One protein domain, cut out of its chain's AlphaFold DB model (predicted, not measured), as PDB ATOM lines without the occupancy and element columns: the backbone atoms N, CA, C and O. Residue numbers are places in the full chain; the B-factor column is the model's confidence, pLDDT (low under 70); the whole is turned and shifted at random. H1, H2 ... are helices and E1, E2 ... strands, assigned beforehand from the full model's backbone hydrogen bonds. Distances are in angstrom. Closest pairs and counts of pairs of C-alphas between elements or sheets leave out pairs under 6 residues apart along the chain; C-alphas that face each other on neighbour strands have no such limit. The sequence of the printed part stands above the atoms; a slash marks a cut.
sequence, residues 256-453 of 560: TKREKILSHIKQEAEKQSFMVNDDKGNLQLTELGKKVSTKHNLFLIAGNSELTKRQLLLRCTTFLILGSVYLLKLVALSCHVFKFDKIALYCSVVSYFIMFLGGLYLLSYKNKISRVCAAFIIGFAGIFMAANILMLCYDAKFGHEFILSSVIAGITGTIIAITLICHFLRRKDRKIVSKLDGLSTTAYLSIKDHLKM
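This is residues 256 to 453 of the 560 residues of an uncharacterized protein of Ehrlichia ruminantium (UniProt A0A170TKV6). The model is a long rod with two lobes: at one end the long helices H3, H4 and H5 fold back on one another while H6 crosses H3 at a steep tilt, and at the other end is a small head of short parts. In the head, H8 touches H1, H2 and H7, and the small hairpin of E1 and E2 lies by H1; H6 with H7 and the long link of residues 295 to 308 join the two lobes. The printed part has 198 residues with eight named helices and two named strands, in the order H1 E1 E2 H2 H3 H4 H5 H6 H7 H8, the strands forming one antiparallel sheet, E1 - E2. The class is mostly helix. The whole is loose, with a radius of gyration of the C-alphas of 22.5 A, and spans 74 by 33 by 22 A.

H1, residues 256 to 271, comes closest to E1, residues 275 to 277, at the C-alphas of Ala 269 and Met 275, 5.9 A apart. H1 and E2, residues 283 to 285, are near each other, with 5 pairs of C-alphas within 10 A. E1 and E2 form a hairpin and are antiparallel at 142 degrees; N 276 and O 284, and N 284 and O 276, are within hydrogen-bond range, each 2.9 A apart. H2, residues 287 to 294, touches H8, residues 441 to 448, closest at the C-alphas of Ser 293 and Thr 442, 5.6 A; they run opposite ways at a steep tilt of 68 degrees, only just short of about perpendicular. H3, residues 309 to 337, is apart from H2. H3 and H4, residues 341 to 363, form a helical hairpin with a shallow tilt of 18 degrees, opposite ways, the closest C-alphas being those of Ala 332 and Ala 344, 4.0 A. H4 and H5, residues 368 to 394, form a second helical hairpin at a shallow tilt of 22 degrees, opposite ways; the closest C-alphas are those of Gly 359 and Ala 374, 4.5 A. H6, residues 399 to 425, touches H3 at a steep tilt of 42 degrees, opposite ways, closest at the C-alphas of Tyr 326 and Ala 409, 5.3 A. H4 and H6 are close but not clearly touching, with the C-alphas of Ser 348 and Ser 405 7.6 A apart. H6 and H7, residues 427 to 433, meet only through their link. H7 touches H8, about perpendicular at 84 degrees, closest at the C-alphas of Val 433 and Thr 441, 5.8 A. H1 touches H8 with residues 265 to 269 alone, about perpendicular at 86 degrees, closest at the C-alphas of Ala 269 and Ile 447, 6.8 A. Every O i to N i+4 pair is within hydrogen-bond range in H1, H2, H3, H4, H5, H7 and H8; in H6 it is 22 of 23.

H1 begins at C-alpha 256, (37.354, -55.096, -8.624), and is 22.6 A long from first to last C-alpha. The strands E1 and E2 have 3 residues each, H2 has 8, H7 has 7 and H8 has 8. H3, the longest helix with 29 residues, measures 42.0 A and begins at C-alpha 309, (9.659, -31.572, -9.792). H4 measures 33.2 A, H5 39.3 A and H6 39.2 A. H8 ends at C-alpha 448, (36.859, -34.030, -9.728).

The two C-alphas farthest apart are those of Thr 256 and Tyr 394, 75.9 A. The printed part has no cut. The link from H2 to H3, 14 residues, is long; the link from H7 to H8 is short, and the others are tight. The mean pLDDT of the printed part is 73.0, and 82 residues are under 70, among them residues 272 to 308 and 430 to 453.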
ATOM      1  N   THR A 256      36.384 -55.480  -9.659       61.47
ATOM      2  CA  THR A 256      37.354 -55.096  -8.624       61.47
ATOM      3  C   THR A 256      37.983 -53.717  -8.853       61.47
ATOM      4  O   THR A 256      38.077 -52.923  -7.917       61.47
ATOM      5  N   LYS A 257      38.377 -53.383 -10.093       59.03
ATOM      6  CA  LYS A 257      38.913 -52.051 -10.445       59.03
ATOM      7  C   LYS A 257      37.813 -50.996 -10.324       59.03
ATOM      8  O   LYS A 257      38.037 -49.923  -9.770       59.03
ATOM      9  N   ARG A 258      36.598 -51.327 -10.770       61.72
ATOM     10  CA  ARG A 258      35.425 -50.452 -10.653       61.72
ATOM     11  C   ARG A 258      35.074 -50.155  -9.192       61.72
ATOM     12  O   ARG A 258      34.841 -48.999  -8.860       61.72
ATOM     13  N   GLU A 259      35.068 -51.156  -8.318       65.12
ATOM     14  CA  GLU A 259      34.776 -50.986  -6.888       65.12
ATOM     15  C   GLU A 259      35.824 -50.138  -6.165       65.12
ATOM     16  O   GLU A 259      35.446 -49.252  -5.397       65.12
ATOM     17  N   LYS A 260      37.118 -50.329  -6.463       64.81
ATOM     18  CA  LYS A 260      38.188 -49.452  -5.958       64.81
ATOM     19  C   LYS A 260      37.990 -48.001  -6.392       64.81
ATOM     20  O   LYS A 260      38.092 -47.093  -5.571       64.81
ATOM     21  N   ILE A 261      37.654 -47.780  -7.665       63.56
ATOM     22  CA  ILE A 261      37.383 -46.440  -8.199       63.56
ATOM     23  C   ILE A 261      36.210 -45.777  -7.468       63.56
ATOM     24  O   ILE A 261      36.294 -44.620  -7.051       63.56
ATOM     25  N   LEU A 262      35.123 -46.522  -7.268       68.25
ATOM     26  CA  LEU A 262      33.933 -46.041  -6.572       68.25
ATOM     27  C   LEU A 262      34.198 -45.749  -5.086       68.25
ATOM     28  O   LEU A 262      33.670 -44.765  -4.567       68.25
ATOM     29  N   SER A 263      34.996 -46.569  -4.395       68.56
ATOM     30  CA  SER A 263      35.279 -46.388  -2.967       68.56
ATOM     31  C   SER A 263      36.128 -45.146  -2.693       68.56
ATOM     32  O   SER A 263      35.819 -44.404  -1.764       68.56
ATOM     33  N   HIS A 264      37.112 -44.837  -3.536       68.88
ATOM     34  CA  HIS A 264      37.920 -43.620  -3.392       68.88
ATOM     35  C   HIS A 264      37.118 -42.343  -3.663       68.88
ATOM     36  O   HIS A 264      37.237 -41.367  -2.927       68.88
ATOM     37  N   ILE A 265      36.241 -42.359  -4.678       68.38
ATOM     38  CA  ILE A 265      35.340 -41.229  -4.949       68.38
ATOM     39  C   ILE A 265      34.437 -40.972  -3.735       68.38
ATOM     40  O   ILE A 265      34.208 -39.817  -3.375       68.38
ATOM     41  N   LYS A 266      33.952 -42.035  -3.084       71.31
ATOM     42  CA  LYS A 266      33.152 -41.937  -1.855       71.31
ATOM     43  C   LYS A 266      33.971 -41.412  -0.672       71.31
ATOM     44  O   LYS A 266      33.510 -40.492  -0.007       71.31
ATOM     45  N   GLN A 267      35.189 -41.908  -0.459       70.06
ATOM     46  CA  GLN A 267      36.081 -41.433   0.608       70.06
ATOM     47  C   GLN A 267      36.420 -39.943   0.470       70.06
ATOM     48  O   GLN A 267      36.357 -39.199   1.449       70.06
ATOM     49  N   GLU A 268      36.725 -39.471  -0.741       67.38
ATOM     50  CA  GLU A 268      37.032 -38.053  -0.948       67.38
ATOM     51  C   GLU A 268      35.763 -37.182  -0.831       67.38
ATOM     52  O   GLU A 268      35.825 -36.053  -0.340       67.38
ATOM     53  N   ALA A 269      34.586 -37.716  -1.186       64.88
ATOM     54  CA  ALA A 269      33.299 -37.054  -0.954       64.88
ATOM     55  C   ALA A 269      32.938 -36.934   0.540       64.88
ATOM     56  O   ALA A 269      32.410 -35.897   0.957       64.88
ATOM     57  N   GLU A 270      33.229 -37.960   1.341       68.94
ATOM     58  CA  GLU A 270      33.064 -37.951   2.802       68.94
ATOM     59  C   GLU A 270      34.029 -36.960   3.463       68.94
ATOM     60  O   GLU A 270      33.614 -36.128   4.271       68.94
ATOM     61  N   LYS A 271      35.302 -36.964   3.054       73.12
ATOM     62  CA  LYS A 271      36.333 -36.037   3.549       73.12
ATOM     63  C   LYS A 271      35.979 -34.570   3.304       73.12
ATOM     64  O   LYS A 271      36.226 -33.720   4.153       73.12
ATOM     65  N   GLN A 272      35.348 -34.276   2.170       65.31
ATOM     66  CA  GLN A 272      34.850 -32.938   1.830       65.31
ATOM     67  C   GLN A 272      33.460 -32.636   2.428       65.31
ATOM     68  O   GLN A 272      32.849 -31.614   2.113       65.31
ATOM     69  N   SER A 273      32.942 -33.507   3.304       60.97
ATOM     70  CA  SER A 273      31.641 -33.372   3.973       60.97
ATOM     71  C   SER A 273      30.449 -33.253   3.015       60.97
ATOM     72  O   SER A 273      29.425 -32.665   3.371       60.97
ATOM     73  N   PHE A 274      30.536 -33.793   1.795       57.88
ATOM     74  CA  PHE A 274      29.411 -33.827   0.850       57.88
ATOM     75  C   PHE A 274      28.470 -35.012   1.106       57.88
ATOM     76  O   PHE A 274      27.278 -34.925   0.790       57.88
ATOM     77  N   MET A 275      28.983 -36.086   1.708       60.66
ATOM     78  CA  MET A 275      28.238 -37.289   2.079       60.66
ATOM     79  C   MET A 275      28.578 -37.706   3.513       60.66
ATOM     80  O   MET A 275      29.696 -37.482   3.968       60.66
ATOM     81  N   VAL A 276      27.607 -38.279   4.224       67.81
ATOM     82  CA  VAL A 276      27.769 -38.870   5.560       67.81
ATOM     83  C   VAL A 276      27.062 -40.222   5.566       67.81
ATOM     84  O   VAL A 276      25.989 -40.366   4.973       67.81
ATOM     85  N   ASN A 277      27.663 -41.211   6.224       63.59
ATOM     86  CA  ASN A 277      27.010 -42.491   6.471       63.59
ATOM     87  C   ASN A 277      25.915 -42.307   7.523       63.59
ATOM     88  O   ASN A 277      26.177 -41.829   8.623       63.59
ATOM     89  N   ASP A 278      24.687 -42.665   7.161       56.69
ATOM     90  CA  ASP A 278      23.583 -42.816   8.106       56.69
ATOM     91  C   ASP A 278      23.895 -43.953   9.095       56.69
ATOM     92  O   ASP A 278      24.691 -44.844   8.784       56.69
ATOM     93  N   ASP A 279      23.206 -43.999  10.234       49.56
ATOM     94  CA  ASP A 279      23.415 -44.990  11.310       49.56
ATOM     95  C   ASP A 279      23.206 -46.453  10.847       49.56
ATOM     96  O   ASP A 279      23.515 -47.409  11.557       49.56
ATOM     97  N   LYS A 280      22.684 -46.641   9.628       50.06
ATOM     98  CA  LYS A 280      22.455 -47.927   8.950       50.06
ATOM     99  C   LYS A 280      23.480 -48.250   7.853       50.06
ATOM    100  O   LYS A 280      23.268 -49.196   7.100       50.06
ATOM    101  N   GLY A 281      24.546 -47.459   7.710       54.19
ATOM    102  CA  GLY A 281      25.575 -47.634   6.675       54.19
ATOM    103  C   GLY A 281      25.159 -47.176   5.272       54.19
ATOM    104  O   GLY A 281      25.834 -47.489   4.296       54.19
ATOM    105  N   ASN A 282      24.049 -46.437   5.153       55.09
ATOM    106  CA  ASN A 282      23.594 -45.877   3.882       55.09
ATOM    107  C   ASN A 282      24.160 -44.465   3.689       55.09
ATOM    108  O   ASN A 282      23.963 -43.586   4.523       55.09
ATOM    109  N   LEU A 283      24.812 -44.237   2.554       59.00
ATOM    110  CA  LEU A 283      25.381 -42.948   2.160       59.00
ATOM    111  C   LEU A 283      24.275 -41.905   1.906       59.00
ATOM    112  O   LEU A 283      23.524 -42.012   0.935       59.00
ATOM    113  N   GLN A 284      24.186 -40.872   2.751       59.03
ATOM    114  CA  GLN A 284      23.262 -39.745   2.578       59.03
ATOM    115  C   GLN A 284      24.006 -38.433   2.278       59.03
ATOM    116  O   GLN A 284      25.068 -38.143   2.821       59.03
ATOM    117  N   LEU A 285      23.421 -37.594   1.414       57.84
ATOM    118  CA  LEU A 285      23.917 -36.242   1.116       57.84
ATOM    119  C   LEU A 285      23.745 -35.307   2.322       57.84
ATOM    120  O   LEU A 285      22.624 -35.121   2.814       57.84
ATOM    121  N   THR A 286      24.823 -34.632   2.723       61.00
ATOM    122  CA  THR A 286      24.790 -33.600   3.774       61.00
ATOM    123  C   THR A 286      24.000 -32.361   3.334       61.00
ATOM    124  O   THR A 286      23.761 -32.137   2.144       61.00
ATOM    125  N   GLU A 287      23.611 -31.489   4.276       58.78
ATOM    126  CA  GLU A 287      23.017 -30.184   3.931       58.78
ATOM    127  C   GLU A 287      23.919 -29.346   3.009       58.78
ATOM    128  O   GLU A 287      23.414 -28.602   2.164       58.78
ATOM    129  N   LEU A 288      25.241 -29.476   3.151       55.31
ATOM    130  CA  LEU A 288      26.223 -28.817   2.295       55.31
ATOM    131  C   LEU A 288      26.165 -29.384   0.867       55.31
ATOM    132  O   LEU A 288      26.051 -28.615  -0.089       55.31
ATOM    133  N   GLY A 289      26.126 -30.715   0.722       54.28
ATOM    134  CA  GLY A 289      25.934 -31.404  -0.560       54.28
ATOM    135  C   GLY A 289      24.608 -31.049  -1.236       54.28
ATOM    136  O   GLY A 289      24.572 -30.783  -2.438       54.28
ATOM    137  N   LYS A 290      23.521 -30.917  -0.464       60.03
ATOM    138  CA  LYS A 290      22.220 -30.436  -0.963       60.03
ATOM    139  C   LYS A 290      22.290 -28.972  -1.419       60.03
ATOM    140  O   LYS A 290      21.802 -28.652  -2.502       60.03
ATOM    141  N   LYS A 291      22.935 -28.080  -0.656       58.06
ATOM    142  CA  LYS A 291      23.112 -26.660  -1.028       58.06
ATOM    143  C   LYS A 291      23.968 -26.495  -2.292       58.06
ATOM    144  O   LYS A 291      23.611 -25.700  -3.161       58.06
ATOM    145  N   VAL A 292      25.039 -27.272  -2.448       54.38
ATOM    146  CA  VAL A 292      25.906 -27.248  -3.644       54.38
ATOM    147  C   VAL A 292      25.210 -27.867  -4.865       54.38
ATOM    148  O   VAL A 292      25.324 -27.325  -5.964       54.38
ATOM    149  N   SER A 293      24.390 -28.906  -4.675       49.72
ATOM    150  CA  SER A 293      23.502 -29.473  -5.709       49.72
ATOM    151  C   SER A 293      22.494 -28.455  -6.256       49.72
ATOM    152  O   SER A 293      22.236 -28.388  -7.458       49.72
ATOM    153  N   THR A 294      21.979 -27.565  -5.400       52.44
ATOM    154  CA  THR A 294      21.044 -26.514  -5.837       52.44
ATOM    155  C   THR A 294      21.696 -25.342  -6.580       52.44
ATOM    156  O   THR A 294      20.992 -24.571  -7.245       52.44
ATOM    157  N   LYS A 295      23.024 -25.187  -6.502       51.84
ATOM    158  CA  LYS A 295      23.759 -24.127  -7.201       51.84
ATOM    159  C   LYS A 295      23.913 -24.548  -8.671       51.84
ATOM    160  O   LYS A 295      24.377 -25.641  -8.957       51.84
ATOM    161  N   HIS A 296      23.538 -23.674  -9.611       53.91
ATOM    162  CA  HIS A 296      23.693 -23.860 -11.072       53.91
ATOM    163  C   HIS A 296      22.631 -24.697 -11.825       53.91
ATOM    164  O   HIS A 296      22.894 -25.146 -12.942       53.91
ATOM    165  N   ASN A 297      21.397 -24.812 -11.312       53.91
ATOM    166  CA  ASN A 297      20.274 -25.451 -12.038       53.91
ATOM    167  C   ASN A 297      20.026 -24.851 -13.448       53.91
ATOM    168  O   ASN A 297      19.662 -25.555 -14.388       53.91
ATOM    169  N   LEU A 298      20.281 -23.548 -13.616       52.53
ATOM    170  CA  LEU A 298      20.135 -22.850 -14.896       52.53
ATOM    171  C   LEU A 298      21.140 -23.308 -15.961       52.53
ATOM    172  O   LEU A 298      20.769 -23.341 -17.123       52.53
ATOM    173  N   PHE A 299      22.352 -23.735 -15.592       54.53
ATOM    174  CA  PHE A 299      23.398 -24.150 -16.543       54.53
ATOM    175  C   PHE A 299      23.258 -25.605 -17.019       54.53
ATOM    176  O   PHE A 299      24.182 -26.157 -17.615       54.53
ATOM    177  N   LEU A 300      22.113 -26.242 -16.745       58.78
ATOM    178  CA  LEU A 300      21.817 -27.633 -17.107       58.78
ATOM    179  C   LEU A 300      22.845 -28.655 -16.562       58.78
ATOM    180  O   LEU A 300      22.948 -29.758 -17.105       58.78
ATOM    181  N   ILE A 301      23.597 -28.293 -15.514       59.59
ATOM    182  CA  ILE A 301      24.695 -29.105 -14.961       59.59
ATOM    183  C   ILE A 301      24.146 -30.312 -14.199       59.59
ATOM    184  O   ILE A 301      24.623 -31.423 -14.405       59.59
ATOM    185  N   ALA A 302      23.117 -30.106 -13.375       59.94
ATOM    186  CA  ALA A 302      22.449 -31.183 -12.653       59.94
ATOM    187  C   ALA A 302      21.646 -32.090 -13.603       59.94
ATOM    188  O   ALA A 302      21.002 -31.621 -14.562       59.94
ATOM    189  N   GLY A 303      21.683 -33.395 -13.328       61.03
ATOM    190  CA  GLY A 303      20.857 -34.400 -13.999       61.03
ATOM    191  C   GLY A 303      19.363 -34.201 -13.711       61.03
ATOM    192  O   GLY A 303      18.986 -33.603 -12.709       61.03
ATOM    193  N   ASN A 304      18.481 -34.709 -14.582       65.44
ATOM    194  CA  ASN A 304      17.029 -34.578 -14.370       65.44
ATOM    195  C   ASN A 304      16.552 -35.338 -13.119       65.44
ATOM    196  O   ASN A 304      15.606 -34.902 -12.473       65.44
ATOM    197  N   SER A 305      17.222 -36.442 -12.777       63.00
ATOM    198  CA  SER A 305      16.973 -37.257 -11.583       63.00
ATOM    199  C   SER A 305      17.398 -36.580 -10.275       63.00
ATOM    200  O   SER A 305      16.926 -36.965  -9.213       63.00
ATOM    201  N   GLU A 306      18.260 -35.561 -10.341       59.84
ATOM    202  CA  GLU A 306      18.787 -34.839  -9.173       59.84
ATOM    203  C   GLU A 306      17.907 -33.640  -8.777       59.84
ATOM    204  O   GLU A 306      18.099 -33.036  -7.722       59.84
ATOM    205  N   LEU A 307      16.946 -33.264  -9.629       63.66
ATOM    206  CA  LEU A 307      16.126 -32.067  -9.465       63.66
ATOM    207  C   LEU A 307      14.745 -32.396  -8.902       63.66
ATOM    208  O   LEU A 307      14.075 -33.341  -9.312       63.66
ATOM    209  N   THR A 308      14.250 -31.531  -8.017       68.44
ATOM    210  CA  THR A 308      12.846 -31.599  -7.587       68.44
ATOM    211  C   THR A 308      11.906 -31.287  -8.759       68.44
ATOM    212  O   THR A 308      12.232 -30.474  -9.627       68.44
ATOM    213  N   LYS A 309      10.683 -31.844  -8.755       73.69
ATOM    214  CA  LYS A 309       9.659 -31.572  -9.792       73.69
ATOM    215  C   LYS A 309       9.457 -30.068 -10.043       73.69
ATOM    216  O   LYS A 309       9.324 -29.636 -11.185       73.69
ATOM    217  N   ARG A 310       9.507 -29.254  -8.980       70.25
ATOM    218  CA  ARG A 310       9.394 -27.788  -9.047       70.25
ATOM    219  C   ARG A 310      10.587 -27.128  -9.752       70.25
ATOM    220  O   ARG A 310      10.395 -26.191 -10.519       70.25
ATOM    221  N   GLN A 311      11.807 -27.604  -9.504       71.56
ATOM    222  CA  GLN A 311      13.029 -27.099 -10.143       71.56
ATOM    223  C   GLN A 311      13.145 -27.522 -11.610       71.56
ATOM    224  O   GLN A 311      13.641 -26.745 -12.426       71.56
ATOM    225  N   LEU A 312      12.679 -28.727 -11.945       71.12
ATOM    226  CA  LEU A 312      12.604 -29.197 -13.324       71.12
ATOM    227  C   LEU A 312      11.588 -28.372 -14.123       71.12
ATOM    228  O   LEU A 312      11.903 -27.912 -15.217       71.12
ATOM    229  N   LEU A 313      10.411 -28.109 -13.543       73.88
ATOM    230  CA  LEU A 313       9.405 -27.238 -14.149       73.88
ATOM    231  C   LEU A 313       9.965 -25.830 -14.393       73.88
ATOM    232  O   LEU A 313       9.875 -25.334 -15.508       73.88
ATOM    233  N   LEU A 314      10.627 -25.229 -13.397       74.50
ATOM    234  CA  LEU A 314      11.300 -23.929 -13.532       74.50
ATOM    235  C   LEU A 314      12.283 -23.903 -14.703       74.50
ATOM    236  O   LEU A 314      12.286 -22.959 -15.493       74.50
ATOM    237  N   ARG A 315      13.116 -24.939 -14.813       75.00
ATOM    238  CA  ARG A 315      14.096 -25.088 -15.888       75.00
ATOM    239  C   ARG A 315      13.393 -25.155 -17.245       75.00
ATOM    240  O   ARG A 315      13.696 -24.334 -18.106       75.00
ATOM    241  N   CYS A 316      12.413 -26.042 -17.413       78.12
ATOM    242  CA  CYS A 316      11.649 -26.163 -18.657       78.12
ATOM    243  C   CYS A 316      10.948 -24.854 -19.039       78.12
ATOM    244  O   CYS A 316      11.089 -24.399 -20.171       78.12
ATOM    245  N   THR A 317      10.257 -24.209 -18.097       78.69
ATOM    246  CA  THR A 317       9.562 -22.938 -18.335       78.69
ATOM    247  C   THR A 317      10.539 -21.825 -18.720       78.69
ATOM    248  O   THR A 317      10.265 -21.076 -19.652       78.69
ATOM    249  N   THR A 318      11.712 -21.748 -18.081       79.75
ATOM    250  CA  THR A 318      12.729 -20.731 -18.405       79.75
ATOM    251  C   THR A 318      13.301 -20.925 -19.811       79.75
ATOM    252  O   THR A 318      13.399 -19.957 -20.562       79.75
ATOM    253  N   PHE A 319      13.635 -22.160 -20.206       80.94
ATOM    254  CA  PHE A 319      14.117 -22.436 -21.568       80.94
ATOM    255  C   PHE A 319      13.038 -22.250 -22.626       80.94
ATOM    256  O   PHE A 319      13.352 -21.790 -23.720       80.94
ATOM    257  N   LEU A 320      11.781 -22.556 -22.304       85.19
ATOM    258  CA  LEU A 320      10.655 -22.315 -23.198       85.19
ATOM    259  C   LEU A 320      10.469 -20.812 -23.437       85.19
ATOM    260  O   LEU A 320      10.421 -20.391 -24.585       85.19
ATOM    261  N   ILE A 321      10.481 -19.990 -22.380       86.31
ATOM    262  CA  ILE A 321      10.407 -18.525 -22.499       86.31
ATOM    263  C   ILE A 321      11.588 -17.983 -23.316       86.31
ATOM    264  O   ILE A 321      11.374 -17.251 -24.279       86.31
ATOM    265  N   LEU A 322      12.827 -18.354 -22.971       84.62
ATOM    266  CA  LEU A 322      14.023 -17.879 -23.679       84.62
ATOM    267  C   LEU A 322      14.028 -18.308 -25.153       84.62
ATOM    268  O   LEU A 322      14.322 -17.492 -26.025       84.62
ATOM    269  N   GLY A 323      13.676 -19.564 -25.435       84.31
ATOM    270  CA  GLY A 323      13.607 -20.107 -26.789       84.31
ATOM    271  C   GLY A 323      12.522 -19.442 -27.633       84.31
ATOM    272  O   GLY A 323      12.793 -19.040 -28.764       84.31
ATOM    273  N   SER A 324      11.320 -19.256 -27.079       85.62
ATOM    274  CA  SER A 324      10.221 -18.564 -27.763       85.62
ATOM    275  C   SER A 324      10.550 -17.097 -28.042       85.62
ATOM    276  O   SER A 324      10.288 -16.619 -29.142       85.62
ATOM    277  N   VAL A 325      11.167 -16.387 -27.090       88.44
ATOM    278  CA  VAL A 325      11.603 -14.992 -27.279       88.44
ATOM    279  C   VAL A 325      12.662 -14.897 -28.371       88.44
ATOM    280  O   VAL A 325      12.527 -14.066 -29.268       88.44
ATOM    281  N   TYR A 326      13.677 -15.763 -28.336       88.06
ATOM    282  CA  TYR A 326      14.730 -15.791 -29.349       88.06
ATOM    283  C   TYR A 326      14.158 -16.051 -30.749       88.06
ATOM    284  O   TYR A 326      14.424 -15.287 -31.674       88.06
ATOM    285  N   LEU A 327      13.304 -17.070 -30.893       86.44
ATOM    286  CA  LEU A 327      12.694 -17.425 -32.175       86.44
ATOM    287  C   LEU A 327      11.806 -16.301 -32.722       86.44
ATOM    288  O   LEU A 327      11.935 -15.940 -33.888       86.44
ATOM    289  N   LEU A 328      10.961 -15.692 -31.887       88.12
ATOM    290  CA  LEU A 328      10.105 -14.579 -32.308       88.12
ATOM    291  C   LEU A 328      10.907 -13.343 -32.723       88.12
ATOM    292  O   LEU A 328      10.538 -12.683 -33.692       88.12
ATOM    293  N   LYS A 329      12.012 -13.037 -32.033       87.94
ATOM    294  CA  LYS A 329      12.896 -11.929 -32.416       87.94
ATOM    295  C   LYS A 329      13.651 -12.217 -33.715       87.94
ATOM    296  O   LYS A 329      13.783 -11.309 -34.530       87.94
ATOM    297  N   LEU A 330      14.073 -13.458 -33.965       84.56
ATOM    298  CA  LEU A 330      14.658 -13.843 -35.255       84.56
ATOM    299  C   LEU A 330      13.654 -13.745 -36.405       84.56
ATOM    300  O   LEU A 330      14.000 -13.232 -37.470       84.56
ATOM    301  N   VAL A 331      12.415 -14.194 -36.190       83.38
ATOM    302  CA  VAL A 331      11.338 -14.053 -37.180       83.38
ATOM    303  C   VAL A 331      11.057 -12.572 -37.440       83.38
ATOM    304  O   VAL A 331      11.006 -12.172 -38.597       83.38
ATOM    305  N   ALA A 332      10.983 -11.738 -36.398       84.19
ATOM    306  CA  ALA A 332      10.781 -10.296 -36.550       84.19
ATOM    307  C   ALA A 332      11.905  -9.623 -37.360       84.19
ATOM    308  O   ALA A 332      11.625  -8.881 -38.302       84.19
ATOM    309  N   LEU A 333      13.172  -9.926 -37.052       84.44
ATOM    310  CA  LEU A 333      14.329  -9.409 -37.795       84.44
ATOM    311  C   LEU A 333      14.322  -9.878 -39.256       84.44
ATOM    312  O   LEU A 333      14.574  -9.081 -40.156       84.44
ATOM    313  N   SER A 334      13.976 -11.143 -39.501       81.06
ATOM    314  CA  SER A 334      13.876 -11.695 -40.856       81.06
ATOM    315  C   SER A 334      12.753 -11.021 -41.649       81.06
ATOM    316  O   SER A 334      12.967 -10.589 -42.778       81.06
ATOM    317  N   CYS A 335      11.570 -10.851 -41.052       81.69
ATOM    318  CA  CYS A 335      10.444 -10.157 -41.677       81.69
ATOM    319  C   CYS A 335      10.786  -8.706 -42.041       81.69
ATOM    320  O   CYS A 335      10.392  -8.257 -43.115       81.69
ATOM    321  N   HIS A 336      11.551  -7.997 -41.204       80.25
ATOM    322  CA  HIS A 336      12.032  -6.650 -41.523       80.25
ATOM    323  C   HIS A 336      12.972  -6.638 -42.740       80.25
ATOM    324  O   HIS A 336      12.812  -5.808 -43.632       80.25
ATOM    325  N   VAL A 337      13.898  -7.601 -42.841       82.50
ATOM    326  CA  VAL A 337      14.787  -7.747 -44.014       82.50
ATOM    327  C   VAL A 337      13.983  -7.953 -45.304       82.50
ATOM    328  O   VAL A 337      14.312  -7.376 -46.340       82.50
ATOM    329  N   PHE A 338      12.882  -8.703 -45.234       82.00
ATOM    330  CA  PHE A 338      11.952  -8.899 -46.352       82.00
ATOM    331  C   PHE A 338      10.910  -7.771 -46.517       82.00
ATOM    332  O   PHE A 338       9.998  -7.906 -47.331       82.00
ATOM    333  N   LYS A 339      11.047  -6.646 -45.795       80.56
ATOM    334  CA  LYS A 339      10.161  -5.463 -45.836       80.56
ATOM    335  C   LYS A 339       8.712  -5.708 -45.378       80.56
ATOM    336  O   LYS A 339       7.805  -4.963 -45.742       80.56
ATOM    337  N   PHE A 340       8.480  -6.716 -44.537       83.75
ATOM    338  CA  PHE A 340       7.186  -7.000 -43.903       83.75
ATOM    339  C   PHE A 340       7.095  -6.402 -42.487       83.75
ATOM    340  O   PHE A 340       6.920  -7.118 -41.498       83.75
ATOM    341  N   ASP A 341       7.182  -5.073 -42.378       81.06
ATOM    342  CA  ASP A 341       7.336  -4.369 -41.091       81.06
ATOM    343  C   ASP A 341       6.154  -4.544 -40.123       81.06
ATOM    344  O   ASP A 341       6.351  -4.674 -38.916       81.06
ATOM    345  N   LYS A 342       4.917  -4.641 -40.633       83.50
ATOM    346  CA  LYS A 342       3.734  -4.904 -39.792       83.50
ATOM    347  C   LYS A 342       3.824  -6.261 -39.089       83.50
ATOM    348  O   LYS A 342       3.545  -6.359 -37.899       83.50
ATOM    349  N   ILE A 343       4.234  -7.301 -39.818       83.62
ATOM    350  CA  ILE A 343       4.377  -8.663 -39.279       83.62
ATOM    351  C   ILE A 343       5.546  -8.708 -38.289       83.62
ATOM    352  O   ILE A 343       5.415  -9.297 -37.217       83.62
ATOM    353  N   ALA A 344       6.648  -8.015 -38.597       84.88
ATOM    354  CA  ALA A 344       7.784  -7.880 -37.688       84.88
ATOM    355  C   ALA A 344       7.380  -7.240 -36.344       84.88
ATOM    356  O   ALA A 344       7.737  -7.757 -35.282       84.88
ATOM    357  N   LEU A 345       6.573  -6.172 -36.377       85.44
ATOM    358  CA  LEU A 345       6.030  -5.531 -35.175       85.44
ATOM    359  C   LEU A 345       5.119  -6.477 -34.377       85.44
ATOM    360  O   LEU A 345       5.281  -6.570 -33.161       85.44
ATOM    361  N   TYR A 346       4.225  -7.234 -35.028       87.38
ATOM    362  CA  TYR A 346       3.388  -8.230 -34.341       87.38
ATOM    363  C   TYR A 346       4.225  -9.302 -33.631       87.38
ATOM    364  O   TYR A 346       4.011  -9.564 -32.447       87.38
ATOM    365  N   CYS A 347       5.218  -9.884 -34.310       86.75
ATOM    366  CA  CYS A 347       6.133 -10.852 -33.699       86.75
ATOM    367  C   CYS A 347       6.898 -10.248 -32.514       86.75
ATOM    368  O   CYS A 347       7.122 -10.923 -31.505       86.75
ATOM    369  N   SER A 348       7.254  -8.965 -32.605       87.12
ATOM    370  CA  SER A 348       7.918  -8.254 -31.521       87.12
ATOM    371  C   SER A 348       7.006  -8.030 -30.307       87.12
ATOM    372  O   SER A 348       7.407  -8.330 -29.181       87.12
ATOM    373  N   VAL A 349       5.754  -7.609 -30.514       90.25
ATOM    374  CA  VAL A 349       4.743  -7.476 -29.446       90.25
ATOM    375  C   VAL A 349       4.529  -8.809 -28.729       90.25
ATOM    376  O   VAL A 349       4.552  -8.856 -27.498       90.25
ATOM    377  N   VAL A 350       4.392  -9.907 -29.479       91.12
ATOM    378  CA  VAL A 350       4.239 -11.253 -28.902       91.12
ATOM    379  C   VAL A 350       5.485 -11.654 -28.104       91.12
ATOM    380  O   VAL A 350       5.368 -12.214 -27.016       91.12
ATOM    381  N   SER A 351       6.686 -11.319 -28.582       91.81
ATOM    382  CA  SER A 351       7.935 -11.547 -27.846       91.81
ATOM    383  C   SER A 351       7.962 -10.814 -26.495       91.81
ATOM    384  O   SER A 351       8.291 -11.432 -25.478       91.81
ATOM    385  N   TYR A 352       7.577  -9.534 -26.452       90.75
ATOM    386  CA  TYR A 352       7.484  -8.782 -25.195       90.75
ATOM    387  C   TYR A 352       6.410  -9.349 -24.266       90.75
ATOM    388  O   TYR A 352       6.651  -9.473 -23.066       90.75
ATOM    389  N   PHE A 353       5.274  -9.784 -24.805       90.25
ATOM    390  CA  PHE A 353       4.234 -10.443 -24.020       90.25
ATOM    391  C   PHE A 353       4.735 -11.740 -23.356       90.25
ATOM    392  O   PHE A 353       4.494 -11.969 -22.171       90.25
ATOM    393  N   ILE A 354       5.510 -12.562 -24.070       90.88
ATOM    394  CA  ILE A 354       6.121 -13.771 -23.494       90.88
ATOM    395  C   ILE A 354       7.144 -13.414 -22.403       90.88
ATOM    396  O   ILE A 354       7.169 -14.063 -21.354       90.88
ATOM    397  N   MET A 355       7.954 -12.365 -22.593       88.19
ATOM    398  CA  MET A 355       8.861 -11.876 -21.541       88.19
ATOM    399  C   MET A 355       8.101 -11.374 -20.310       88.19
ATOM    400  O   MET A 355       8.521 -11.641 -19.184       88.19
ATOM    401  N   PHE A 356       6.963 -10.708 -20.507       89.06
ATOM    402  CA  PHE A 356       6.091 -10.243 -19.433       89.06
ATOM    403  C   PHE A 356       5.538 -11.415 -18.607       89.06
ATOM    404  O   PHE A 356       5.658 -11.416 -17.379       89.06
ATOM    405  N   LEU A 357       5.025 -12.462 -19.266       87.38
ATOM    406  CA  LEU A 357       4.598 -13.701 -18.602       87.38
ATOM    407  C   LEU A 357       5.754 -14.375 -17.845       87.38
ATOM    408  O   LEU A 357       5.572 -14.848 -16.722       87.38
ATOM    409  N   GLY A 358       6.958 -14.372 -18.422       84.12
ATOM    410  CA  GLY A 358       8.159 -14.870 -17.753       84.12
ATOM    411  C   GLY A 358       8.534 -14.078 -16.501       84.12
ATOM    412  O   GLY A 358       8.898 -14.665 -15.480       84.12
ATOM    413  N   GLY A 359       8.375 -12.757 -16.536       82.44
ATOM    414  CA  GLY A 359       8.523 -11.890 -15.370       82.44
ATOM    415  C   GLY A 359       7.503 -12.208 -14.270       82.44
ATOM    416  O   GLY A 359       7.882 -12.377 -13.111       82.44
ATOM    417  N   LEU A 360       6.222 -12.387 -14.613       83.00
ATOM    418  CA  LEU A 360       5.187 -12.796 -13.648       83.00
ATOM    419  C   LEU A 360       5.500 -14.154 -13.004       83.00
ATOM    420  O   LEU A 360       5.337 -14.344 -11.794       83.00
ATOM    421  N   TYR A 361       6.016 -15.092 -13.794       81.31
ATOM    422  CA  TYR A 361       6.457 -16.385 -13.286       81.31
ATOM    423  C   TYR A 361       7.625 -16.248 -12.289       81.31
ATOM    424  O   TYR A 361       7.634 -16.904 -11.245       81.31
ATOM    425  N   LEU A 362       8.572 -15.337 -12.535       76.25
ATOM    426  CA  LEU A 362       9.687 -15.051 -11.621       76.25
ATOM    427  C   LEU A 362       9.255 -14.364 -10.313       76.25
ATOM    428  O   LEU A 362       9.894 -14.586  -9.279       76.25
ATOM    429  N   LEU A 363       8.165 -13.584 -10.312       75.25
ATOM    430  CA  LEU A 363       7.581 -13.011  -9.086       75.25
ATOM    431  C   LEU A 363       7.051 -14.081  -8.125       75.25
ATOM    432  O   LEU A 363       7.052 -13.879  -6.908       75.25
ATOM    433  N   SER A 364       6.654 -15.241  -8.653       71.56
ATOM    434  CA  SER A 364       6.159 -16.369  -7.854       71.56
ATOM    435  C   SER A 364       7.252 -17.005  -6.977       71.56
ATOM    436  O   SER A 364       6.966 -17.827  -6.100       71.56
ATOM    437  N   TYR A 365       8.518 -16.614  -7.160       69.44
ATOM    438  CA  TYR A 365       9.630 -17.035  -6.316       69.44
ATOM    439  C   TYR A 365       9.800 -16.119  -5.095       69.44
ATOM    440  O   TYR A 365       9.825 -14.892  -5.178       69.44
ATOM    441  N   LYS A 366       9.978 -16.727  -3.914       62.97
ATOM    442  CA  LYS A 366      10.125 -16.019  -2.626       62.97
ATOM    443  C   LYS A 366      11.494 -15.330  -2.431       62.97
ATOM    444  O   LYS A 366      11.746 -14.788  -1.361       62.97
ATOM    445  N   ASN A 367      12.359 -15.303  -3.448       74.88
ATOM    446  CA  ASN A 367      13.694 -14.703  -3.365       74.88
ATOM    447  C   ASN A 367      13.666 -13.202  -3.684       74.88
ATOM    448  O   ASN A 367      13.175 -12.807  -4.742       74.88
ATOM    449  N   LYS A 368      14.272 -12.372  -2.819       75.19
ATOM    450  CA  LYS A 368      14.358 -10.907  -3.002       75.19
ATOM    451  C   LYS A 368      14.970 -10.522  -4.358       75.19
ATOM    452  O   LYS A 368      14.391  -9.710  -5.067       75.19
ATOM    453  N   ILE A 369      16.070 -11.171  -4.753       72.75
ATOM    454  CA  ILE A 369      16.753 -10.923  -6.038       72.75
ATOM    455  C   ILE A 369      15.840 -11.260  -7.229       72.75
ATOM    456  O   ILE A 369      15.722 -10.471  -8.159       72.75
ATOM    457  N   SER A 370      15.129 -12.392  -7.171       70.81
ATOM    458  CA  SER A 370      14.192 -12.806  -8.229       70.81
ATOM    459  C   SER A 370      13.065 -11.797  -8.418       70.81
ATOM    460  O   SER A 370      12.691 -11.508  -9.548       70.81
ATOM    461  N   ARG A 371      12.547 -11.225  -7.324       75.50
ATOM    462  CA  ARG A 371      11.477 -10.218  -7.380       75.50
ATOM    463  C   ARG A 371      11.939  -8.905  -8.004       75.50
ATOM    464  O   ARG A 371      11.196  -8.332  -8.792       75.50
ATOM    465  N   VAL A 372      13.156  -8.457  -7.688       79.06
ATOM    466  CA  VAL A 372      13.745  -7.251  -8.296       79.06
ATOM    467  C   VAL A 372      13.958  -7.459  -9.798       79.06
ATOM    468  O   VAL A 372      13.512  -6.637 -10.595       79.06
ATOM    469  N   CYS A 373      14.548  -8.590 -10.200       79.56
ATOM    470  CA  CYS A 373      14.723  -8.921 -11.617       79.56
ATOM    471  C   CYS A 373      13.381  -9.050 -12.352       79.56
ATOM    472  O   CYS A 373      13.239  -8.565 -13.470       79.56
ATOM    473  N   ALA A 374      12.385  -9.671 -11.720       80.31
ATOM    474  CA  ALA A 374      11.057  -9.818 -12.292       80.31
ATOM    475  C   ALA A 374      10.370  -8.465 -12.514       80.31
ATOM    476  O   ALA A 374       9.835  -8.234 -13.593       80.31
ATOM    477  N   ALA A 375      10.434  -7.554 -11.539       80.06
ATOM    478  CA  ALA A 375       9.873  -6.211 -11.670       80.06
ATOM    479  C   ALA A 375      10.518  -5.433 -12.828       80.06
ATOM    480  O   ALA A 375       9.811  -4.797 -13.608       80.06
ATOM    481  N   PHE A 376      11.841  -5.546 -12.991       84.81
ATOM    482  CA  PHE A 376      12.552  -4.942 -14.118       84.81
ATOM    483  C   PHE A 376      12.109  -5.532 -15.467       84.81
ATOM    484  O   PHE A 376      11.800  -4.781 -16.387       84.81
ATOM    485  N   ILE A 377      12.016  -6.863 -15.576       85.88
ATOM    486  CA  ILE A 377      11.581  -7.550 -16.806       85.88
ATOM    487  C   ILE A 377      10.141  -7.170 -17.169       85.88
ATOM    488  O   ILE A 377       9.863  -6.893 -18.332       85.88
ATOM    489  N   ILE A 378       9.239  -7.128 -16.187       87.88
ATOM    490  CA  ILE A 378       7.832  -6.748 -16.376       87.88
ATOM    491  C   ILE A 378       7.731  -5.297 -16.850       87.88
ATOM    492  O   ILE A 378       7.038  -5.031 -17.830       87.88
ATOM    493  N   GLY A 379       8.434  -4.371 -16.190       83.88
ATOM    494  CA  GLY A 379       8.434  -2.955 -16.563       83.88
ATOM    495  C   GLY A 379       9.000  -2.732 -17.963       83.88
ATOM    496  O   GLY A 379       8.366  -2.080 -18.790       83.88
ATOM    497  N   PHE A 380      10.148  -3.344 -18.262       88.56
ATOM    498  CA  PHE A 380      10.767  -3.295 -19.582       88.56
ATOM    499  C   PHE A 380       9.832  -3.861 -20.660       88.56
ATOM    500  O   PHE A 380       9.514  -3.175 -21.630       88.56
ATOM    501  N   ALA A 381       9.332  -5.084 -20.474       89.00
ATOM    502  CA  ALA A 381       8.449  -5.726 -21.439       89.00
ATOM    503  C   ALA A 381       7.149  -4.939 -21.649       89.00
ATOM    504  O   ALA A 381       6.722  -4.781 -22.788       89.00
ATOM    505  N   GLY A 382       6.551  -4.397 -20.584       86.19
ATOM    506  CA  GLY A 382       5.321  -3.609 -20.664       86.19
ATOM    507  C   GLY A 382       5.489  -2.307 -21.451       86.19
ATOM    508  O   GLY A 382       4.677  -2.021 -22.330       86.19
ATOM    509  N   ILE A 383       6.560  -1.549 -21.194       88.88
ATOM    510  CA  ILE A 383       6.831  -0.280 -21.892       88.88
ATOM    511  C   ILE A 383       7.062  -0.526 -23.388       88.88
ATOM    512  O   ILE A 383       6.441   0.132 -24.223       88.88
ATOM    513  N   PHE A 384       7.906  -1.498 -23.742       87.75
ATOM    514  CA  PHE A 384       8.215  -1.785 -25.146       87.75
ATOM    515  C   PHE A 384       7.072  -2.497 -25.879       87.75
ATOM    516  O   PHE A 384       6.892  -2.281 -27.077       87.75
ATOM    517  N   MET A 385       6.244  -3.278 -25.181       90.56
ATOM    518  CA  MET A 385       4.995  -3.801 -25.738       90.56
ATOM    519  C   MET A 385       4.032  -2.658 -26.083       90.56
ATOM    520  O   MET A 385       3.535  -2.608 -27.206       90.56
ATOM    521  N   ALA A 386       3.811  -1.713 -25.162       87.44
ATOM    522  CA  ALA A 386       2.938  -0.561 -25.390       87.44
ATOM    523  C   ALA A 386       3.452   0.340 -26.526       87.44
ATOM    524  O   ALA A 386       2.676   0.734 -27.394       87.44
ATOM    525  N   ALA A 387       4.762   0.603 -26.574       87.00
ATOM    526  CA  ALA A 387       5.385   1.372 -27.649       87.00
ATOM    527  C   ALA A 387       5.191   0.710 -29.025       87.00
ATOM    528  O   ALA A 387       4.822   1.385 -29.984       87.00
ATOM    529  N   ASN A 388       5.365  -0.612 -29.121       85.62
ATOM    530  CA  ASN A 388       5.176  -1.339 -30.379       85.62
ATOM    531  C   ASN A 388       3.699  -1.439 -30.802       85.62
ATOM    532  O   ASN A 388       3.406  -1.381 -31.995       85.62
ATOM    533  N   ILE A 389       2.760  -1.527 -29.853       87.50
ATOM    534  CA  ILE A 389       1.316  -1.445 -30.141       87.50
ATOM    535  C   ILE A 389       0.952  -0.053 -30.674       87.50
ATOM    536  O   ILE A 389       0.228   0.053 -31.660       87.50
ATOM    537  N   LEU A 390       1.494   1.016 -30.083       85.94
ATOM    538  CA  LEU A 390       1.299   2.376 -30.592       85.94
ATOM    539  C   LEU A 390       1.876   2.532 -32.007       85.94
ATOM    540  O   LEU A 390       1.198   3.077 -32.875       85.94
ATOM    541  N   MET A 391       3.068   1.997 -32.286       83.56
ATOM    542  CA  MET A 391       3.619   2.002 -33.651       83.56
ATOM    543  C   MET A 391       2.730   1.235 -34.639       83.56
ATOM    544  O   MET A 391       2.495   1.714 -35.744       83.56
ATOM    545  N   LEU A 392       2.155   0.094 -34.242       85.38
ATOM    546  CA  LEU A 392       1.185  -0.637 -35.067       85.38
ATOM    547  C   LEU A 392      -0.069   0.192 -35.399       85.38
ATOM    548  O   LEU A 392      -0.599   0.058 -36.502       85.38
ATOM    549  N   CYS A 393      -0.536   1.032 -34.471       82.94
ATOM    550  CA  CYS A 393      -1.737   1.852 -34.649       82.94
ATOM    551  C   CYS A 393      -1.506   3.151 -35.440       82.94
ATOM    552  O   CYS A 393      -2.433   3.594 -36.114       82.94
ATOM    553  N   TYR A 394      -0.315   3.761 -35.362       79.88
ATOM    554  CA  TYR A 394      -0.056   5.101 -35.917       79.88
ATOM    555  C   TYR A 394       0.902   5.123 -37.126       79.88
ATOM    556  O   TYR A 394       0.572   5.741 -38.134       79.88
ATOM    557  N   ASP A 395       2.066   4.465 -37.060       76.81
ATOM    558  CA  ASP A 395       3.033   4.370 -38.172       76.81
ATOM    559  C   ASP A 395       3.902   3.113 -38.008       76.81
ATOM    560  O   ASP A 395       4.746   3.019 -37.111       76.81
ATOM    561  N   ALA A 396       3.682   2.124 -38.877       71.81
ATOM    562  CA  ALA A 396       4.258   0.788 -38.758       71.81
ATOM    563  C   ALA A 396       5.704   0.725 -39.284       71.81
ATOM    564  O   ALA A 396       5.994  -0.011 -40.229       71.81
ATOM    565  N   LYS A 397       6.613   1.491 -38.675       74.88
ATOM    566  CA  LYS A 397       8.051   1.474 -38.986       74.88
ATOM    567  C   LYS A 397       8.830   0.702 -37.927       74.88
ATOM    568  O   LYS A 397       8.815   1.054 -36.753       74.88
ATOM    569  N   PHE A 398       9.592  -0.304 -38.354       73.06
ATOM    570  CA  PHE A 398      10.364  -1.175 -37.456       73.06
ATOM    571  C   PHE A 398      11.759  -0.622 -37.070       73.06
ATOM    572  O   PHE A 398      12.534  -1.294 -36.396       73.06
ATOM    573  N   GLY A 399      12.113   0.605 -37.471       67.69
ATOM    574  CA  GLY A 399      13.496   1.115 -37.420       67.69
ATOM    575  C   GLY A 399      14.177   1.084 -36.041       67.69
ATOM    576  O   GLY A 399      15.273   0.548 -35.908       67.69
ATOM    577  N   HIS A 400      13.544   1.616 -34.989       74.38
ATOM    578  CA  HIS A 400      14.116   1.575 -33.630       74.38
ATOM    579  C   HIS A 400      14.036   0.176 -32.998       74.38
ATOM    580  O   HIS A 400      14.928  -0.234 -32.252       74.38
ATOM    581  N   GLU A 401      12.992  -0.579 -33.340       81.25
ATOM    582  CA  GLU A 401      12.763  -1.935 -32.845       81.25
ATOM    583  C   GLU A 401      13.755  -2.948 -33.441       81.25
ATOM    584  O   GLU A 401      14.058  -3.952 -32.798       81.25
ATOM    585  N   PHE A 402      14.337  -2.660 -34.609       79.50
ATOM    586  CA  PHE A 402      15.405  -3.452 -35.218       79.50
ATOM    587  C   PHE A 402      16.643  -3.554 -34.319       79.50
ATOM    588  O   PHE A 402      17.146  -4.655 -34.072       79.50
ATOM    589  N   ILE A 403      17.114  -2.422 -33.784       81.31
ATOM    590  CA  ILE A 403      18.293  -2.379 -32.905       81.31
ATOM    591  C   ILE A 403      17.991  -3.136 -31.610       81.31
ATOM    592  O   ILE A 403      18.754  -4.011 -31.197       81.31
ATOM    593  N   LEU A 404      16.842  -2.850 -30.995       82.06
ATOM    594  CA  LEU A 404      16.445  -3.455 -29.728       82.06
ATOM    595  C   LEU A 404      16.218  -4.970 -29.856       82.06
ATOM    596  O   LEU A 404      16.706  -5.747 -29.033       82.06
ATOM    597  N   SER A 405      15.554  -5.411 -30.927       83.81
ATOM    598  CA  SER A 405      15.353  -6.830 -31.240       83.81
ATOM    599  C   SER A 405      16.671  -7.552 -31.505       83.81
ATOM    600  O   SER A 405      16.833  -8.682 -31.044       83.81
ATOM    601  N   SER A 406      17.629  -6.901 -32.172       78.81
ATOM    602  CA  SER A 406      18.969  -7.454 -32.406       78.81
ATOM    603  C   SER A 406      19.737  -7.661 -31.100       78.81
ATOM    604  O   SER A 406      20.322  -8.724 -30.890       78.81
ATOM    605  N   VAL A 407      19.688  -6.689 -30.183       81.44
ATOM    606  CA  VAL A 407      20.329  -6.796 -28.861       81.44
ATOM    607  C   VAL A 407      19.686  -7.907 -28.027       81.44
ATOM    608  O   VAL A 407      20.396  -8.751 -27.476       81.44
ATOM    609  N   ILE A 408      18.351  -7.965 -27.969       84.00
ATOM    610  CA  ILE A 408      17.622  -8.995 -27.212       84.00
ATOM    611  C   ILE A 408      17.904 -10.390 -27.784       84.00
ATOM    612  O   ILE A 408      18.184 -11.313 -27.015       84.00
ATOM    613  N   ALA A 409      17.885 -10.552 -29.111       83.75
ATOM    614  CA  ALA A 409      18.231 -11.811 -29.769       83.75
ATOM    615  C   ALA A 409      19.687 -12.215 -29.485       83.75
ATOM    616  O   ALA A 409      19.953 -13.372 -29.164       83.75
ATOM    617  N   GLY A 410      20.625 -11.265 -29.519       77.50
ATOM    618  CA  GLY A 410      22.031 -11.508 -29.195       77.50
ATOM    619  C   GLY A 410      22.235 -12.006 -27.763       77.50
ATOM    620  O   GLY A 410      22.890 -13.028 -27.551       77.50
ATOM    621  N   ILE A 411      21.637 -11.333 -26.775       80.31
ATOM    622  CA  ILE A 411      21.757 -11.713 -25.357       80.31
ATOM    623  C   ILE A 411      21.102 -13.077 -25.109       80.31
ATOM    624  O   ILE A 411      21.732 -13.971 -24.540       80.31
ATOM    625  N   THR A 412      19.856 -13.266 -25.555       81.44
ATOM    626  CA  THR A 412      19.121 -14.527 -25.349       81.44
ATOM    627  C   THR A 412      19.799 -15.703 -26.051       81.44
ATOM    628  O   THR A 412      19.990 -16.751 -25.430       81.44
ATOM    629  N   GLY A 413      20.259 -15.517 -27.291       77.25
ATOM    630  CA  GLY A 413      21.020 -16.517 -28.038       77.25
ATOM    631  C   GLY A 413      22.336 -16.890 -27.354       77.25
ATOM    632  O   GLY A 413      22.656 -18.072 -27.247       77.25
ATOM    633  N   THR A 414      23.060 -15.909 -26.807       75.81
ATOM    634  CA  THR A 414      24.313 -16.152 -26.068       75.81
ATOM    635  C   THR A 414      24.070 -16.972 -24.802       75.81
ATOM    636  O   THR A 414      24.784 -17.940 -24.550       75.81
ATOM    637  N   ILE A 415      23.026 -16.649 -24.030       76.25
ATOM    638  CA  ILE A 415      22.658 -17.407 -22.823       76.25
ATOM    639  C   ILE A 415      22.297 -18.853 -23.182       76.25
ATOM    640  O   ILE A 415      22.791 -19.785 -22.540       76.25
ATOM    641  N   ILE A 416      21.477 -19.063 -24.218       77.94
ATOM    642  CA  ILE A 416      21.096 -20.406 -24.681       77.94
ATOM    643  C   ILE A 416      22.338 -21.179 -25.147       77.94
ATOM    644  O   ILE A 416      22.519 -22.327 -24.746       77.94
ATOM    645  N   ALA A 417      23.219 -20.552 -25.928       73.62
ATOM    646  CA  ALA A 417      24.441 -21.172 -26.431       73.62
ATOM    647  C   ALA A 417      25.382 -21.596 -25.295       73.62
ATOM    648  O   ALA A 417      25.761 -22.764 -25.236       73.62
ATOM    649  N   ILE A 418      25.694 -20.695 -24.354       71.38
ATOM    650  CA  ILE A 418      26.520 -21.009 -23.173       71.38
ATOM    651  C   ILE A 418      25.918 -22.190 -22.418       71.38
ATOM    652  O   ILE A 418      26.615 -23.137 -22.061       71.38
ATOM    653  N   THR A 419      24.604 -22.174 -22.225       70.00
ATOM    654  CA  THR A 419      23.926 -23.221 -21.472       70.00
ATOM    655  C   THR A 419      23.951 -24.576 -22.190       70.00
ATOM    656  O   THR A 419      24.196 -25.609 -21.563       70.00
ATOM    657  N   LEU A 420      23.749 -24.596 -23.509       72.06
ATOM    658  CA  LEU A 420      23.860 -25.808 -24.325       72.06
ATOM    659  C   LEU A 420      25.294 -26.348 -24.353       72.06
ATOM    660  O   LEU A 420      25.486 -27.563 -24.281       72.06
ATOM    661  N   ILE A 421      26.292 -25.464 -24.400       67.44
ATOM    662  CA  ILE A 421      27.710 -25.827 -24.314       67.44
ATOM    663  C   ILE A 421      28.001 -26.460 -22.950       67.44
ATOM    664  O   ILE A 421      28.545 -27.564 -22.899       67.44
ATOM    665  N   CYS A 422      27.567 -25.841 -21.848       65.69
ATOM    666  CA  CYS A 422      27.693 -26.416 -20.507       65.69
ATOM    667  C   CYS A 422      27.014 -27.791 -20.413       65.69
ATOM    668  O   CYS A 422      27.617 -28.748 -19.929       65.69
ATOM    669  N   HIS A 423      25.792 -27.925 -20.935       71.06
ATOM    670  CA  HIS A 423      25.070 -29.196 -20.984       71.06
ATOM    671  C   HIS A 423      25.844 -30.277 -21.745       71.06
ATOM    672  O   HIS A 423      25.910 -31.431 -21.307       71.06
ATOM    673  N   PHE A 424      26.417 -29.914 -22.891       65.19
ATOM    674  CA  PHE A 424      27.171 -30.824 -23.737       65.19
ATOM    675  C   PHE A 424      28.473 -31.274 -23.069       65.19
ATOM    676  O   PHE A 424      28.701 -32.480 -22.949       65.19
ATOM    677  N   LEU A 425      29.275 -30.328 -22.570       65.25
ATOM    678  CA  LEU A 425      30.538 -30.604 -21.878       65.25
ATOM    679  C   LEU A 425      30.322 -31.499 -20.654       65.25
ATOM    680  O   LEU A 425      31.047 -32.468 -20.450       65.25
ATOM    681  N   ARG A 426      29.257 -31.245 -19.886       70.06
ATOM    682  CA  ARG A 426      28.929 -32.001 -18.668       70.06
ATOM    683  C   ARG A 426      28.111 -33.271 -18.925       70.06
ATOM    684  O   ARG A 426      27.631 -33.900 -17.985       70.06
ATOM    685  N   ARG A 427      27.902 -33.688 -20.181       71.25
ATOM    686  CA  ARG A 427      27.151 -34.923 -20.493       71.25
ATOM    687  C   ARG A 427      27.889 -36.182 -20.032       71.25
ATOM    688  O   ARG A 427      27.236 -37.104 -19.555       71.25
ATOM    689  N   LYS A 428      29.217 -36.226 -20.189       66.62
ATOM    690  CA  LYS A 428      30.048 -37.353 -19.729       66.62
ATOM    691  C   LYS A 428      30.040 -37.440 -18.200       66.62
ATOM    692  O   LYS A 428      29.731 -38.497 -17.666       66.62
ATOM    693  N   ASP A 429      30.241 -36.306 -17.529       70.00
ATOM    694  CA  ASP A 429      30.219 -36.211 -16.064       70.00
ATOM    695  C   ASP A 429      28.873 -36.694 -15.479       70.00
ATOM    696  O   ASP A 429      28.857 -37.507 -14.563       70.00
ATOM    697  N   ARG A 430      27.729 -36.311 -16.072       69.44
ATOM    698  CA  ARG A 430      26.398 -36.797 -15.643       69.44
ATOM    699  C   ARG A 430      26.203 -38.306 -15.797       69.44
ATOM    700  O   ARG A 430      25.506 -38.912 -14.992       69.44
ATOM    701  N   LYS A 431      26.789 -38.914 -16.833       69.81
ATOM    702  CA  LYS A 431      26.740 -40.373 -17.021       69.81
ATOM    703  C   LYS A 431      27.569 -41.105 -15.966       69.81
ATOM    704  O   LYS A 431      27.148 -42.152 -15.487       69.81
ATOM    705  N   ILE A 432      28.720 -40.547 -15.591       68.19
ATOM    706  CA  ILE A 432      29.549 -41.079 -14.502       68.19
ATOM    707  C   ILE A 432      28.780 -40.987 -13.183       68.19
ATOM    708  O   ILE A 432      28.683 -41.966 -12.454       68.19
ATOM    709  N   VAL A 433      28.139 -39.846 -12.930       67.81
ATOM    710  CA  VAL A 433      27.334 -39.622 -11.723       67.81
ATOM    711  C   VAL A 433      26.122 -40.545 -11.658       67.81
ATOM    712  O   VAL A 433      25.835 -41.082 -10.600       67.81
ATOM    713  N   SER A 434      25.458 -40.838 -12.780       67.88
ATOM    714  CA  SER A 434      24.374 -41.831 -12.783       67.88
ATOM    715  C   SER A 434      24.825 -43.253 -12.423       67.88
ATOM    716  O   SER A 434      23.978 -44.078 -12.107       67.88
ATOM    717  N   LYS A 435      26.135 -43.543 -12.482       67.81
ATOM    718  CA  LYS A 435      26.735 -44.800 -12.007       67.81
ATOM    719  C   LYS A 435      27.265 -44.697 -10.563       67.81
ATOM    720  O   LYS A 435      27.654 -45.713  -9.996       67.81
ATOM    721  N   LEU A 436      27.322 -43.490  -9.994       64.81
ATOM    722  CA  LEU A 436      27.730 -43.194  -8.621       64.81
ATOM    723  C   LEU A 436      26.467 -42.991  -7.779       64.81
ATOM    724  O   LEU A 436      25.947 -41.880  -7.677       64.81
ATOM    725  N   ASP A 437      25.961 -44.065  -7.174       61.91
ATOM    726  CA  ASP A 437      24.765 -43.984  -6.333       61.91
ATOM    727  C   ASP A 437      24.935 -42.941  -5.212       61.91
ATOM    728  O   ASP A 437      25.827 -43.047  -4.366       61.91
ATOM    729  N   GLY A 438      24.068 -41.921  -5.214       58.94
ATOM    730  CA  GLY A 438      23.941 -40.926  -4.142       58.94
ATOM    731  C   GLY A 438      24.748 -39.630  -4.291       58.94
ATOM    732  O   GLY A 438      24.527 -38.709  -3.503       58.94
ATOM    733  N   LEU A 439      25.632 -39.494  -5.286       65.25
ATOM    734  CA  LEU A 439      26.404 -38.261  -5.505       65.25
ATOM    735  C   LEU A 439      25.690 -37.342  -6.514       65.25
ATOM    736  O   LEU A 439      25.157 -37.810  -7.512       65.25
ATOM    737  N   SER A 440      25.671 -36.026  -6.280       62.66
ATOM    738  CA  SER A 440      25.148 -35.069  -7.274       62.66
ATOM    739  C   SER A 440      26.223 -34.674  -8.284       62.66
ATOM    740  O   SER A 440      27.408 -34.614  -7.944       62.66
ATOM    741  N   THR A 441      25.830 -34.334  -9.513       66.31
ATOM    742  CA  THR A 441      26.785 -33.979 -10.571       66.31
ATOM    743  C   THR A 441      27.646 -32.779 -10.184       66.31
ATOM    744  O   THR A 441      28.834 -32.752 -10.482       66.31
ATOM    745  N   THR A 442      27.098 -31.793  -9.477       64.25
ATOM    746  CA  THR A 442      27.878 -30.632  -9.026       64.25
ATOM    747  C   THR A 442      28.850 -30.975  -7.895       64.25
ATOM    748  O   THR A 442      29.944 -30.415  -7.877       64.25
ATOM    749  N   ALA A 443      28.505 -31.916  -7.009       62.22
ATOM    750  CA  ALA A 443      29.414 -32.420  -5.976       62.22
ATOM    751  C   ALA A 443      30.556 -33.246  -6.587       62.22
ATOM    752  O   ALA A 443      31.720 -33.053  -6.238       62.22
ATOM    753  N   TYR A 444      30.246 -34.097  -7.569       67.06
ATOM    754  CA  TYR A 444      31.264 -34.798  -8.351       67.06
ATOM    755  C   TYR A 444      32.230 -33.813  -9.011       67.06
ATOM    756  O   TYR A 444      33.436 -33.989  -8.920       67.06
ATOM    757  N   LEU A 445      31.720 -32.731  -9.606       68.56
ATOM    758  CA  LEU A 445      32.563 -31.710 -10.226       68.56
ATOM    759  C   LEU A 445      33.472 -30.972  -9.240       68.56
ATOM    760  O   LEU A 445      34.593 -30.658  -9.615       68.56
ATOM    761  N   SER A 446      33.029 -30.711  -8.007       65.62
ATOM    762  CA  SER A 446      33.894 -30.095  -6.989       65.62
ATOM    763  C   SER A 446      34.988 -31.032  -6.480       65.62
ATOM    764  O   SER A 446      36.048 -30.573  -6.062       65.62
ATOM    765  N   ILE A 447      34.744 -32.341  -6.514       63.91
ATOM    766  CA  ILE A 447      35.718 -33.349  -6.084       63.91
ATOM    767  C   ILE A 447      36.602 -33.781  -7.261       63.91
ATOM    768  O   ILE A 447      37.714 -34.232  -7.038       63.91
ATOM    769  N   LYS A 448      36.162 -33.586  -8.511       67.75
ATOM    770  CA  LYS A 448      36.859 -34.030  -9.728       67.75
ATOM    771  C   LYS A 448      38.313 -33.569  -9.795       67.75
ATOM    772  O   LYS A 448      39.164 -34.373 -10.144       67.75
ATOM    773  N   ASP A 449      38.586 -32.323  -9.419       57.47
ATOM    774  CA  ASP A 449      39.947 -31.765  -9.416       57.47
ATOM    775  C   ASP A 449      40.813 -32.313  -8.259       57.47
ATOM    776  O   ASP A 449      42.034 -32.191  -8.279       57.47
ATOM    777  N   HIS A 450      40.184 -32.935  -7.256       55.88
ATOM    778  CA  HIS A 450      40.818 -33.550  -6.084       55.88
ATOM    779  C   HIS A 450      40.964 -35.075  -6.206       55.88
ATOM    780  O   HIS A 450      41.682 -35.680  -5.410       55.88
ATOM    781  N   LEU A 451      40.304 -35.701  -7.187       57.19
ATOM    782  CA  LEU A 451      40.521 -37.104  -7.524       57.19
ATOM    783  C   LEU A 451      41.911 -37.216  -8.156       57.19
ATOM    784  O   LEU A 451      42.091 -36.918  -9.337       57.19
ATOM    785  N   LYS A 452      42.906 -37.612  -7.357       46.69
ATOM    786  CA  LYS A 452      44.219 -38.002  -7.883       46.69
ATOM    787  C   LYS A 452      44.037 -39.184  -8.841       46.69
ATOM    788  O   LYS A 452      43.099 -39.969  -8.680       46.69
ATOM    789  N   MET A 453      44.904 -39.290  -9.853       45.56
ATOM    790  CA  MET A 453      44.948 -40.499 -10.675       45.56
ATOM    791  C   MET A 453      45.115 -41.710  -9.753       45.56
ATOM    792  O   MET A 453      45.811 -41.644  -8.741       45.56
TER     793      MET A 453